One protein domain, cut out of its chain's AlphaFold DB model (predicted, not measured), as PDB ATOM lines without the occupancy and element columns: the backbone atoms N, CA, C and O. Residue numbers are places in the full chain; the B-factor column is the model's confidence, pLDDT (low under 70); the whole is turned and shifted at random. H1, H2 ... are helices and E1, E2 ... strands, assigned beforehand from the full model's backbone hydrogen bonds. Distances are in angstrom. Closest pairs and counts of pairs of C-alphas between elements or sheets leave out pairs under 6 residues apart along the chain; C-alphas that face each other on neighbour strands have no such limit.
ATOM      1  N   SER A   3     231.144 113.968 127.044       59.34
ATOM      2  CA  SER A   3     232.340 113.839 127.889       59.34
ATOM      3  C   SER A   3     233.301 115.031 127.794       59.34
ATOM      4  O   SER A   3     233.880 115.423 128.801       59.34
ATOM      5  N   CYS A   4     233.435 115.665 126.625       67.81
ATOM      6  CA  CYS A   4     234.397 116.758 126.431       67.81
ATOM      7  C   CYS A   4     234.066 118.024 127.243       67.81
ATOM      8  O   CYS A   4     234.980 118.674 127.738       67.81
ATOM      9  N   LEU A   5     232.781 118.348 127.438       80.38
ATOM     10  CA  LEU A   5     232.351 119.524 128.210       80.38
ATOM     11  C   LEU A   5     232.689 119.397 129.697       80.38
ATOM     12  O   LEU A   5     233.264 120.315 130.278       80.38
ATOM     13  N   PHE A   6     232.388 118.246 130.304       84.31
ATOM     14  CA  PHE A   6     232.731 117.997 131.705       84.31
ATOM     15  C   PHE A   6     234.242 117.977 131.917       84.31
ATOM     16  O   PHE A   6     234.729 118.547 132.895       84.31
ATOM     17  N   THR A   7     234.999 117.379 130.994       85.19
ATOM     18  CA  THR A   7     236.463 117.405 131.070       85.19
ATOM     19  C   THR A   7     236.994 118.830 130.964       85.19
ATOM     20  O   THR A   7     237.823 119.220 131.779       85.19
ATOM     21  N   LEU A   8     236.476 119.646 130.044       85.75
ATOM     22  CA  LEU A   8     236.894 121.042 129.900       85.75
ATOM     23  C   LEU A   8     236.542 121.890 131.133       85.75
ATOM     24  O   LEU A   8     237.361 122.689 131.584       85.75
ATOM     25  N   ALA A   9     235.362 121.684 131.724       89.50
ATOM     26  CA  ALA A   9     234.975 122.338 132.971       89.50
ATOM     27  C   ALA A   9     235.921 121.956 134.121       89.50
ATOM     28  O   ALA A   9     236.404 122.826 134.844       89.50
ATOM     29  N   ARG A  10     236.262 120.666 134.248       88.50
ATOM     30  CA  ARG A  10     237.242 120.184 135.236       88.50
ATOM     31  C   ARG A  10     238.628 120.775 135.003       88.50
ATOM     32  O   ARG A  10     239.269 121.177 135.971       88.50
ATOM     33  N   LEU A  11     239.069 120.871 133.748       90.69
ATOM     34  CA  LEU A  11     240.328 121.530 133.398       90.69
ATOM     35  C   LEU A  11     240.318 122.988 133.848       90.69
ATOM     36  O   LEU A  11     241.251 123.432 134.508       90.69
ATOM     37  N   ARG A  12     239.240 123.722 133.556       92.81
ATOM     38  CA  ARG A  12     239.117 125.126 133.954       92.81
ATOM     39  C   ARG A  12     239.183 125.298 135.472       92.81
ATOM     40  O   ARG A  12     239.924 126.157 135.939       92.81
ATOM     41  N   ILE A  13     238.459 124.474 136.228       93.56
ATOM     42  CA  ILE A  13     238.494 124.501 137.698       93.56
ATOM     43  C   ILE A  13     239.908 124.193 138.212       93.56
ATOM     44  O   ILE A  13     240.417 124.918 139.065       93.56
ATOM     45  N   GLY A  14     240.566 123.167 137.662       92.62
ATOM     46  CA  GLY A  14     241.944 122.815 138.010       92.62
ATOM     47  C   GLY A  14     242.930 123.953 137.738       92.62
ATOM     48  O   GLY A  14     243.736 124.281 138.604       92.62
ATOM     49  N   CYS A  15     242.814 124.617 136.583       94.50
ATOM     50  CA  CYS A  15     243.633 125.782 136.255       94.50
ATOM     51  C   CYS A  15     243.473 126.900 137.289       94.50
ATOM     52  O   CYS A  15     244.469 127.414 137.791       94.50
ATOM     53  N   LEU A  16     242.234 127.240 137.655       93.81
ATOM     54  CA  LEU A  16     241.962 128.281 138.648       93.81
ATOM     55  C   LEU A  16     242.537 127.922 140.025       93.81
ATOM     56  O   LEU A  16     243.183 128.759 140.653       93.81
ATOM     57  N   ALA A  17     242.369 126.674 140.471       92.06
ATOM     58  CA  ALA A  17     242.877 126.207 141.763       92.06
ATOM     59  C   ALA A  17     244.414 126.214 141.851       92.06
ATOM     60  O   ALA A  17     244.976 126.367 142.937       92.06
ATOM     61  N   LEU A  18     245.091 126.046 140.715       91.25
ATOM     62  CA  LEU A  18     246.550 126.037 140.606       91.25
ATOM     63  C   LEU A  18     247.141 127.419 140.288       91.25
ATOM     64  O   LEU A  18     248.360 127.558 140.262       91.25
ATOM     65  N   GLY A  19     246.312 128.439 140.044       95.00
ATOM     66  CA  GLY A  19     246.786 129.762 139.629       95.00
ATOM     67  C   GLY A  19     247.313 129.803 138.191       95.00
ATOM     68  O   GLY A  19     248.149 130.645 137.873       95.00
ATOM     69  N   ILE A  20     246.848 128.900 137.325       95.50
ATOM     70  CA  ILE A  20     247.198 128.847 135.902       95.50
ATOM     71  C   ILE A  20     246.360 129.885 135.150       95.50
ATOM     72  O   ILE A  20     245.131 129.802 135.119       95.50
ATOM     73  N   VAL A  21     247.030 130.845 134.511       95.75
ATOM     74  CA  VAL A  21     246.388 131.887 133.689       95.75
ATOM     75  C   VAL A  21     246.103 131.403 132.274       95.75
ATOM     76  O   VAL A  21     245.156 131.867 131.639       95.75
ATOM     77  N   ARG A  22     246.895 130.446 131.781       93.69
ATOM     78  CA  ARG A  22     246.748 129.890 130.438       93.69
ATOM     79  C   ARG A  22     247.195 128.434 130.403       93.69
ATOM     80  O   ARG A  22     248.277 128.093 130.865       93.69
ATOM     81  N   LEU A  23     246.354 127.592 129.805       93.69
ATOM     82  CA  LEU A  23     246.675 126.211 129.464       93.69
ATOM     83  C   LEU A  23     246.621 126.082 127.941       93.69
ATOM     84  O   LEU A  23     245.573 126.315 127.341       93.69
ATOM     85  N   SER A  24     247.749 125.755 127.319       91.25
ATOM     86  CA  SER A  24     247.869 125.630 125.863       91.25
ATOM     87  C   SER A  24     248.284 124.210 125.503       91.25
ATOM     88  O   SER A  24     249.192 123.672 126.124       91.25
ATOM     89  N   GLY A  25     247.654 123.612 124.493       88.75
ATOM     90  CA  GLY A  25     248.058 122.315 123.951       88.75
ATOM     91  C   GLY A  25     248.290 122.414 122.448       88.75
ATOM     92  O   GLY A  25     247.415 122.896 121.729       88.75
ATOM     93  N   GLY A  26     249.447 121.948 121.982       84.50
ATOM     94  CA  GLY A  26     249.845 121.980 120.576       84.50
ATOM     95  C   GLY A  26     250.813 120.848 120.209       84.50
ATOM     96  O   GLY A  26     251.041 119.954 121.027       84.50
ATOM     97  N   PRO A  27     251.403 120.888 119.002       79.19
ATOM     98  CA  PRO A  27     252.300 119.839 118.496       79.19
ATOM     99  C   PRO A  27     253.522 119.586 119.387       79.19
ATOM    100  O   PRO A  27     254.058 118.485 119.439       79.19
ATOM    101  N   GLN A  28     253.954 120.604 120.130       81.69
ATOM    102  CA  GLN A  28     255.107 120.526 121.021       81.69
ATOM    103  C   GLN A  28     254.762 119.929 122.394       81.69
ATOM    104  O   GLN A  28     255.669 119.578 123.145       81.69
ATOM    105  N   GLY A  29     253.472 119.807 122.729       90.38
ATOM    106  CA  GLY A  29     253.011 119.328 124.030       90.38
ATOM    107  C   GLY A  29     252.000 120.257 124.694       90.38
ATOM    108  O   GLY A  29     251.259 120.986 124.027       90.38
ATOM    109  N   ILE A  30     251.953 120.214 126.026       92.88
ATOM    110  CA  ILE A  30     251.019 120.998 126.843       92.88
ATOM    111  C   ILE A  30     251.806 121.935 127.748       92.88
ATOM    112  O   ILE A  30     252.712 121.507 128.453       92.88
ATOM    113  N   ALA A  31     251.432 123.211 127.747       93.69
ATOM    114  CA  ALA A  31     252.034 124.254 128.560       93.69
ATOM    115  C   ALA A  31     251.016 124.841 129.541       93.69
ATOM    116  O   ALA A  31     249.909 125.206 129.140       93.69
ATOM    117  N   ALA A  32     251.421 124.966 130.801       95.31
ATOM    118  CA  ALA A  32     250.721 125.712 131.835       95.31
ATOM    119  C   ALA A  32     251.539 126.955 132.192       95.31
ATOM    120  O   ALA A  32     252.661 126.836 132.686       95.31
ATOM    121  N   ASP A  33     250.966 128.129 131.947       94.94
ATOM    122  CA  ASP A  33     251.515 129.415 132.361       94.94
ATOM    123  C   ASP A  33     250.829 129.842 133.667       94.94
ATOM    124  O   ASP A  33     249.596 129.899 133.747       94.94
ATOM    125  N   PHE A  34     251.617 130.133 134.696       94.56
ATOM    126  CA  PHE A  34     251.143 130.489 136.031       94.56
ATOM    127  C   PHE A  34     251.117 132.004 136.232       94.56
ATOM    128  O   PHE A  34     251.934 132.746 135.683       94.56
ATOM    129  N   HIS A  35     250.166 132.464 137.044       93.44
ATOM    130  CA  HIS A  35     250.056 133.865 137.432       93.44
ATOM    131  C   HIS A  35     251.340 134.326 138.142       93.44
ATOM    132  O   HIS A  35     251.866 133.574 138.964       93.44
ATOM    133  N   PRO A  36     251.830 135.557 137.898       87.81
ATOM    134  CA  PRO A  36     253.052 136.052 138.526       87.81
ATOM    135  C   PRO A  36     253.028 135.995 140.059       87.81
ATOM    136  O   PRO A  36     254.005 135.586 140.686       87.81
ATOM    137  N   ASP A  37     251.884 136.327 140.650       89.19
ATOM    138  CA  ASP A  37     251.705 136.356 142.109       89.19
ATOM    139  C   ASP A  37     251.320 135.002 142.724       89.19
ATOM    140  O   ASP A  37     251.025 134.909 143.914       89.19
ATOM    141  N   ARG A  38     251.272 133.930 141.924       84.81
ATOM    142  CA  ARG A  38     250.981 132.577 142.410       84.81
ATOM    143  C   ARG A  38     252.233 131.724 142.303       84.81
ATOM    144  O   ARG A  38     252.900 131.687 141.274       84.81
ATOM    145  N   GLN A  39     252.540 131.011 143.381       83.44
ATOM    146  CA  GLN A  39     253.655 130.079 143.375       83.44
ATOM    147  C   GLN A  39     253.295 128.861 142.522       83.44
ATOM    148  O   GLN A  39     252.335 128.150 142.823       83.44
ATOM    149  N   ALA A  40     254.063 128.633 141.456       83.50
ATOM    150  CA  ALA A  40     253.933 127.427 140.653       83.50
ATOM    151  C   ALA A  40     254.325 126.189 141.488       83.50
ATOM    152  O   ALA A  40     255.232 126.281 142.325       83.50
ATOM    153  N   PRO A  41     253.675 125.029 141.281       85.00
ATOM    154  CA  PRO A  41     254.077 123.779 141.913       85.00
ATOM    155  C   PRO A  41     255.526 123.435 141.567       85.00
ATOM    156  O   PRO A  41     255.940 123.550 140.413       85.00
ATOM    157  N   VAL A  42     256.284 122.972 142.559       85.31
ATOM    158  CA  VAL A  42     257.626 122.436 142.326       85.31
ATOM    159  C   VAL A  42     257.471 121.012 141.818       85.31
ATOM    160  O   VAL A  42     256.941 120.156 142.523       85.31
ATOM    161  N   ILE A  43     257.926 120.763 140.595       84.06
ATOM    162  CA  ILE A  43     257.920 119.431 139.995       84.06
ATOM    163  C   ILE A  43     259.337 119.057 139.557       84.06
ATOM    164  O   ILE A  43     260.094 119.946 139.157       84.06
ATOM    165  N   PRO A  44     259.717 117.770 139.625       81.12
ATOM    166  CA  PRO A  44     261.005 117.331 139.113       81.12
ATOM    167  C   PRO A  44     261.066 117.543 137.596       81.12
ATOM    168  O   PRO A  44     260.160 117.138 136.865       81.12
ATOM    169  N   VAL A  45     262.139 118.189 137.143       83.44
ATOM    170  CA  VAL A  45     262.475 118.320 135.722       83.44
ATOM    171  C   VAL A  45     262.901 116.947 135.198       83.44
ATOM    172  O   VAL A  45     263.625 116.219 135.875       83.44
ATOM    173  N   SER A  46     262.451 116.602 133.998       82.25
ATOM    174  CA  SER A  46     262.848 115.395 133.267       82.25
ATOM    175  C   SER A  46     262.867 115.695 131.768       82.25
ATOM    176  O   SER A  46     262.422 116.764 131.351       82.25
ATOM    177  N   ASP A  47     263.317 114.758 130.934       79.75
ATOM    178  CA  ASP A  47     263.294 114.936 129.470       79.75
ATOM    179  C   ASP A  47     261.874 115.203 128.929       79.75
ATOM    180  O   ASP A  47     261.675 115.864 127.908       79.75
ATOM    181  N   GLU A  48     260.862 114.738 129.661       85.44
ATOM    182  CA  GLU A  48     259.449 114.937 129.349       85.44
ATOM    183  C   GLU A  48     258.878 116.237 129.927       85.44
ATOM    184  O   GLU A  48     257.784 116.642 129.538       85.44
ATOM    185  N   ILE A  49     259.567 116.890 130.869       87.56
ATOM    186  CA  ILE A  49     259.043 118.012 131.651       87.56
ATOM    187  C   ILE A  49     260.060 119.144 131.704       87.56
ATOM    188  O   ILE A  49     261.075 119.067 132.390       87.56
ATOM    189  N   THR A  50     259.721 120.262 131.071       89.69
ATOM    190  CA  THR A  50     260.516 121.489 131.135       89.69
ATOM    191  C   THR A  50     259.860 122.518 132.051       89.69
ATOM    192  O   THR A  50     258.668 122.806 131.926       89.69
ATOM    193  N   VAL A  51     260.655 123.138 132.922       89.81
ATOM    194  CA  VAL A  51     260.247 124.286 133.746       89.81
ATOM    195  C   VAL A  51     261.016 125.522 133.277       89.81
ATOM    196  O   VAL A  51     262.240 125.490 133.173       89.81
ATOM    197  N   ARG A  52     260.305 126.608 132.958       86.31
ATOM    198  CA  ARG A  52     260.877 127.912 132.580       86.31
ATOM    199  C   ARG A  52     260.142 129.015 133.324       86.31
ATOM    200  O   ARG A  52     258.964 129.226 133.059       86.31
ATOM    201  N   ASP A  53     260.816 129.706 134.234       82.56
ATOM    202  CA  ASP A  53     260.232 130.755 135.081       82.56
ATOM    203  C   ASP A  53     258.929 130.309 135.770       82.56
ATOM    204  O   ASP A  53     258.944 129.572 136.752       82.56
ATOM    205  N   ARG A  54     257.785 130.740 135.226       88.25
ATOM    206  CA  ARG A  54     256.427 130.435 135.697       88.25
ATOM    207  C   ARG A  54     255.636 129.631 134.675       88.25
ATOM    208  O   ARG A  54     254.416 129.737 134.594       88.25
ATOM    209  N   ARG A  55     256.334 128.854 133.860       92.19
ATOM    210  CA  ARG A  55     255.765 128.008 132.825       92.19
ATOM    211  C   ARG A  55     256.273 126.593 132.995       92.19
ATOM    212  O   ARG A  55     257.475 126.355 133.084       92.19
ATOM    213  N   ILE A  56     255.344 125.652 132.978       92.88
ATOM    214  CA  ILE A  56     255.648 124.228 132.992       92.88
ATOM    215  C   ILE A  56     255.129 123.624 131.697       92.88
ATOM    216  O   ILE A  56     253.975 123.841 131.326       92.88
ATOM    217  N   VAL A  57     255.983 122.879 131.005       92.00
ATOM    218  CA  VAL A  57     255.670 122.234 129.731       92.00
ATOM    219  C   VAL A  57     255.895 120.738 129.862       92.00
ATOM    220  O   VAL A  57     256.976 120.332 130.278       92.00
ATOM    221  N   ILE A  58     254.905 119.932 129.473       90.56
ATOM    222  CA  ILE A  58     255.136 118.519 129.168       90.56
ATOM    223  C   ILE A  58     255.370 118.390 127.666       90.56
ATOM    224  O   ILE A  58     254.530 118.837 126.878       90.56
ATOM    225  N   CYS A  59     256.491 117.787 127.293       87.19
ATOM    226  CA  CYS A  59     256.878 117.489 125.921       87.19
ATOM    227  C   CYS A  59     256.018 116.360 125.325       87.19
ATOM    228  O   CYS A  59     255.453 115.536 126.043       87.19
ATOM    229  N   GLY A  60     255.939 116.306 123.994       83.06
ATOM    230  CA  GLY A  60     255.202 115.265 123.273       83.06
ATOM    231  C   GLY A  60     253.747 115.655 123.026       83.06
ATOM    232  O   GLY A  60     252.835 115.263 123.762       83.06
ATOM    233  N   GLY A  61     253.523 116.443 121.972       75.12
ATOM    234  CA  GLY A  61     252.182 116.802 121.520       75.12
ATOM    235  C   GLY A  61     251.400 115.618 120.959       75.12
ATOM    236  O   GLY A  61     251.914 114.517 120.773       75.12
ATOM    237  N   CYS A  62     250.118 115.862 120.720       78.50
ATOM    238  CA  CYS A  62     249.218 114.932 120.055       78.50
ATOM    239  C   CYS A  62     248.283 115.744 119.156       78.50
ATOM    240  O   CYS A  62     247.717 116.754 119.604       78.50
ATOM    241  N   ASP A  63     248.138 115.325 117.900       77.62
ATOM    242  CA  ASP A  63     247.251 115.976 116.933       77.62
ATOM    243  C   ASP A  63     245.777 115.649 117.193       77.62
ATOM    244  O   ASP A  63     244.910 116.468 116.888       77.62
ATOM    245  N   ASP A  64     245.495 114.527 117.863       85.94
ATOM    246  CA  ASP A  64     244.147 114.189 118.305       85.94
ATOM    247  C   ASP A  64     243.693 115.092 119.464       85.94
ATOM    248  O   ASP A  64     244.325 115.205 120.522       85.94
ATOM    249  N   ALA A  65     242.561 115.764 119.257       83.31
ATOM    250  CA  ALA A  65     242.033 116.730 120.208       83.31
ATOM    251  C   ALA A  65     241.545 116.071 121.510       83.31
ATOM    252  O   ALA A  65     241.672 116.669 122.582       83.31
ATOM    253  N   VAL A  66     240.999 114.852 121.438       86.50
ATOM    254  CA  VAL A  66     240.480 114.127 122.607       86.50
ATOM    255  C   VAL A  66     241.635 113.669 123.489       86.50
ATOM    256  O   VAL A  66     241.617 113.895 124.702       86.50
ATOM    257  N   GLU A  67     242.674 113.103 122.888       87.12
ATOM    258  CA  GLU A  67     243.872 112.675 123.589       87.12
ATOM    259  C   GLU A  67     244.625 113.868 124.183       87.12
ATOM    260  O   GLU A  67     245.059 113.815 125.335       87.12
ATOM    261  N   ARG A  68     244.694 114.999 123.475       87.88
ATOM    262  CA  ARG A  68     245.269 116.236 124.019       87.88
ATOM    263  C   ARG A  68     244.539 116.712 125.277       87.88
ATOM    264  O   ARG A  68     245.184 117.088 126.257       87.88
ATOM    265  N   VAL A  69     243.207 116.676 125.277       88.50
ATOM    266  CA  VAL A  69     242.387 117.027 126.448       88.50
ATOM    267  C   VAL A  69     242.615 116.042 127.601       88.50
ATOM    268  O   VAL A  69     242.737 116.466 128.752       88.50
ATOM    269  N   ALA A  70     242.726 114.745 127.312       88.75
ATOM    270  CA  ALA A  70     243.032 113.732 128.318       88.75
ATOM    271  C   ALA A  70     244.425 113.943 128.937       88.75
ATOM    272  O   ALA A  70     244.561 113.973 130.162       88.75
ATOM    273  N   ARG A  71     245.449 114.187 128.110       89.75
ATOM    274  CA  ARG A  71     246.811 114.512 128.561       89.75
ATOM    275  C   ARG A  71     246.838 115.779 129.416       89.75
ATOM    276  O   ARG A  71     247.493 115.799 130.454       89.75
ATOM    277  N   ALA A  72     246.072 116.805 129.045       91.38
ATOM    278  CA  ALA A  72     245.943 118.029 129.835       91.38
ATOM    279  C   ALA A  72     245.323 117.764 131.216       91.38
ATOM    280  O   ALA A  72     245.758 118.342 132.211       91.38
ATOM    281  N   ALA A  73     244.350 116.855 131.307       91.62
ATOM    282  CA  ALA A  73     243.740 116.492 132.583       91.62
ATOM    283  C   ALA A  73     244.717 115.723 133.484       91.62
ATOM    284  O   ALA A  73     244.810 116.019 134.679       91.62
ATOM    285  N   VAL A  74     245.483 114.788 132.913       91.12
ATOM    286  CA  VAL A  74     246.557 114.080 133.629       91.12
ATOM    287  C   VAL A  74     247.620 115.064 134.115       91.12
ATOM    288  O   VAL A  74     248.063 114.975 135.259       91.12
ATOM    289  N   PHE A  75     247.993 116.039 133.286       91.25
ATOM    290  CA  PHE A  75     248.955 117.069 133.657       91.25
ATOM    291  C   PHE A  75     248.502 117.894 134.860       91.25
ATOM    292  O   PHE A  75     249.243 118.011 135.835       91.25
ATOM    293  N   LEU A  76     247.277 118.432 134.818       92.19
ATOM    294  CA  LEU A  76     246.746 119.221 135.927       92.19
ATOM    295  C   LEU A  76     246.680 118.401 137.213       92.19
ATOM    296  O   LEU A  76     247.021 118.926 138.267       92.19
ATOM    297  N   ARG A  77     246.314 117.114 137.131       91.25
ATOM    298  CA  ARG A  77     246.342 116.222 138.295       91.25
ATOM    299  C   ARG A  77     247.749 116.123 138.887       91.25
ATOM    300  O   ARG A  77     247.895 116.333 140.083       91.25
ATOM    301  N   ARG A  78     248.780 115.889 138.064       90.12
ATOM    302  CA  ARG A  78     250.180 115.813 138.531       90.12
ATOM    303  C   ARG A  78     250.636 117.103 139.219       90.12
ATOM    304  O   ARG A  78     251.311 117.045 140.241       90.12
ATOM    305  N   LEU A  79     250.262 118.263 138.676       90.69
ATOM    306  CA  LEU A  79     250.557 119.569 139.279       90.69
ATOM    307  C   LEU A  79     249.857 119.756 140.629       90.69
ATOM    308  O   LEU A  79     250.431 120.331 141.551       90.69
ATOM    309  N   GLN A  80     248.626 119.262 140.740       90.81
ATOM    310  CA  GLN A  80     247.842 119.289 141.969       90.81
ATOM    311  C   GLN A  80     248.472 118.405 143.043       90.81
ATOM    312  O   GLN A  80     248.756 118.895 144.130       90.81
ATOM    313  N   ASP A  81     248.825 117.168 142.694       90.31
ATOM    314  CA  ASP A  81     249.505 116.244 143.602       90.31
ATOM    315  C   ASP A  81     250.853 116.818 144.077       90.31
ATOM    316  O   ASP A  81     251.214 116.692 145.245       90.31
ATOM    317  N   ALA A  82     251.603 117.487 143.192       88.62
ATOM    318  CA  ALA A  82     252.859 118.144 143.550       88.62
ATOM    319  C   ALA A  82     252.663 119.332 144.505       88.62
ATOM    320  O   ALA A  82     253.463 119.523 145.422       88.62
ATOM    321  N   ARG A  83     251.598 120.122 144.317       87.44
ATOM    322  CA  ARG A  83     251.238 121.215 145.228       87.44
ATOM    323  C   ARG A  83     250.835 120.677 146.599       87.44
ATOM    324  O   ARG A  83     251.290 121.204 147.607       87.44
ATOM    325  N   ASP A  84     250.006 119.640 146.624       87.94
ATOM    326  CA  ASP A  84     249.432 119.100 147.857       87.94
ATOM    327  C   ASP A  84     250.481 118.358 148.708       87.94
ATOM    328  O   ASP A  84     250.357 118.329 149.921       87.94
ATOM    329  N   ARG A  85     251.573 117.846 148.114       84.19
ATOM    330  CA  ARG A  85     252.740 117.320 148.858       84.19
ATOM    331  C   ARG A  85     253.578 118.392 149.569       84.19
ATOM    332  O   ARG A  85     254.470 118.041 150.336       84.19
ATOM    333  N   ARG A  86     253.377 119.674 149.244       71.38
ATOM    334  CA  ARG A  86     254.140 120.809 149.795       71.38
ATOM    335  C   ARG A  86     253.402 121.528 150.934       71.38
ATOM    336  O   ARG A  86     254.034 122.326 151.623       71.38
TER     337      ARG A  86
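AT A GLANCE: This is residues 3 to 86 of the 87 residues of an uncharacterized protein of Methylobacterium sp. RAS18 (UniProt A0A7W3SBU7). Two helices, H1 and H2, lie side by side and run the same way over one face of a four-stranded antiparallel sheet, whose other face is bare of helices. H2 covers E1 and E2, while H1 lies over edge strand E1; a long link, residues 35 to 48, joins E2 to the far edge strand E3. The printed part has 84 residues, in the order H1 E1 E2 E3 E4 H2, and the sheet's order is E1 - E2 - E4 - E3. The class is mixed, helices and strands; the whole is compact, with a radius of gyration of the C-alphas of 12.0 A and spans of 31 by 27 by 21 A.

IN THESE COORDINATES: Find C-alpha 3 at (232.340, 113.839, 127.889); from there H1, residues 3 to 18, runs 22.6 A. E1, residues 20 to 26, begins at C-alpha 20, (247.198, 128.847, 135.902), and measures 17.0 A. Next come E2, residues 29 to 34, 16.5 A; E3, residues 49 to 52, 10.1 A; and E4, residues 55 to 59, 12.6 A. H2, residues 65 to 84, runs 28.7 A to C-alpha 84 at (249.432, 119.100, 147.857).

HOW THE PARTS SIT: Look first at hairpin E1 and E2, where N 24 and O 31 are 2.9 A apart. Between E2 and E4, N 32 and O 56 are 2.8 A apart; in hairpin E3 and E4, N 50 and O 57 are 2.9 A apart. H1 and H2 are on the same face, at heights over the sheet of 9.8 A and 9.5 A. They touch at a shallow tilt of 31 degrees, with their closest C-alphas, Leu 11 and Ala 73, 6.1 A apart. H2 comes closest to E2 at the C-alphas of Ile 30 and Ala 72, 6.6 A. In H1 and H2 every O i to N i+4 pair is within hydrogen-bond range.

THE WHOLE: The two farthest C-alphas, Asp 63 and Arg 86, are 33.9 A apart. The printed part has no cut, and the link from E2 to E3 is long. Look at residues 3 to 4 for pLDDT under 70.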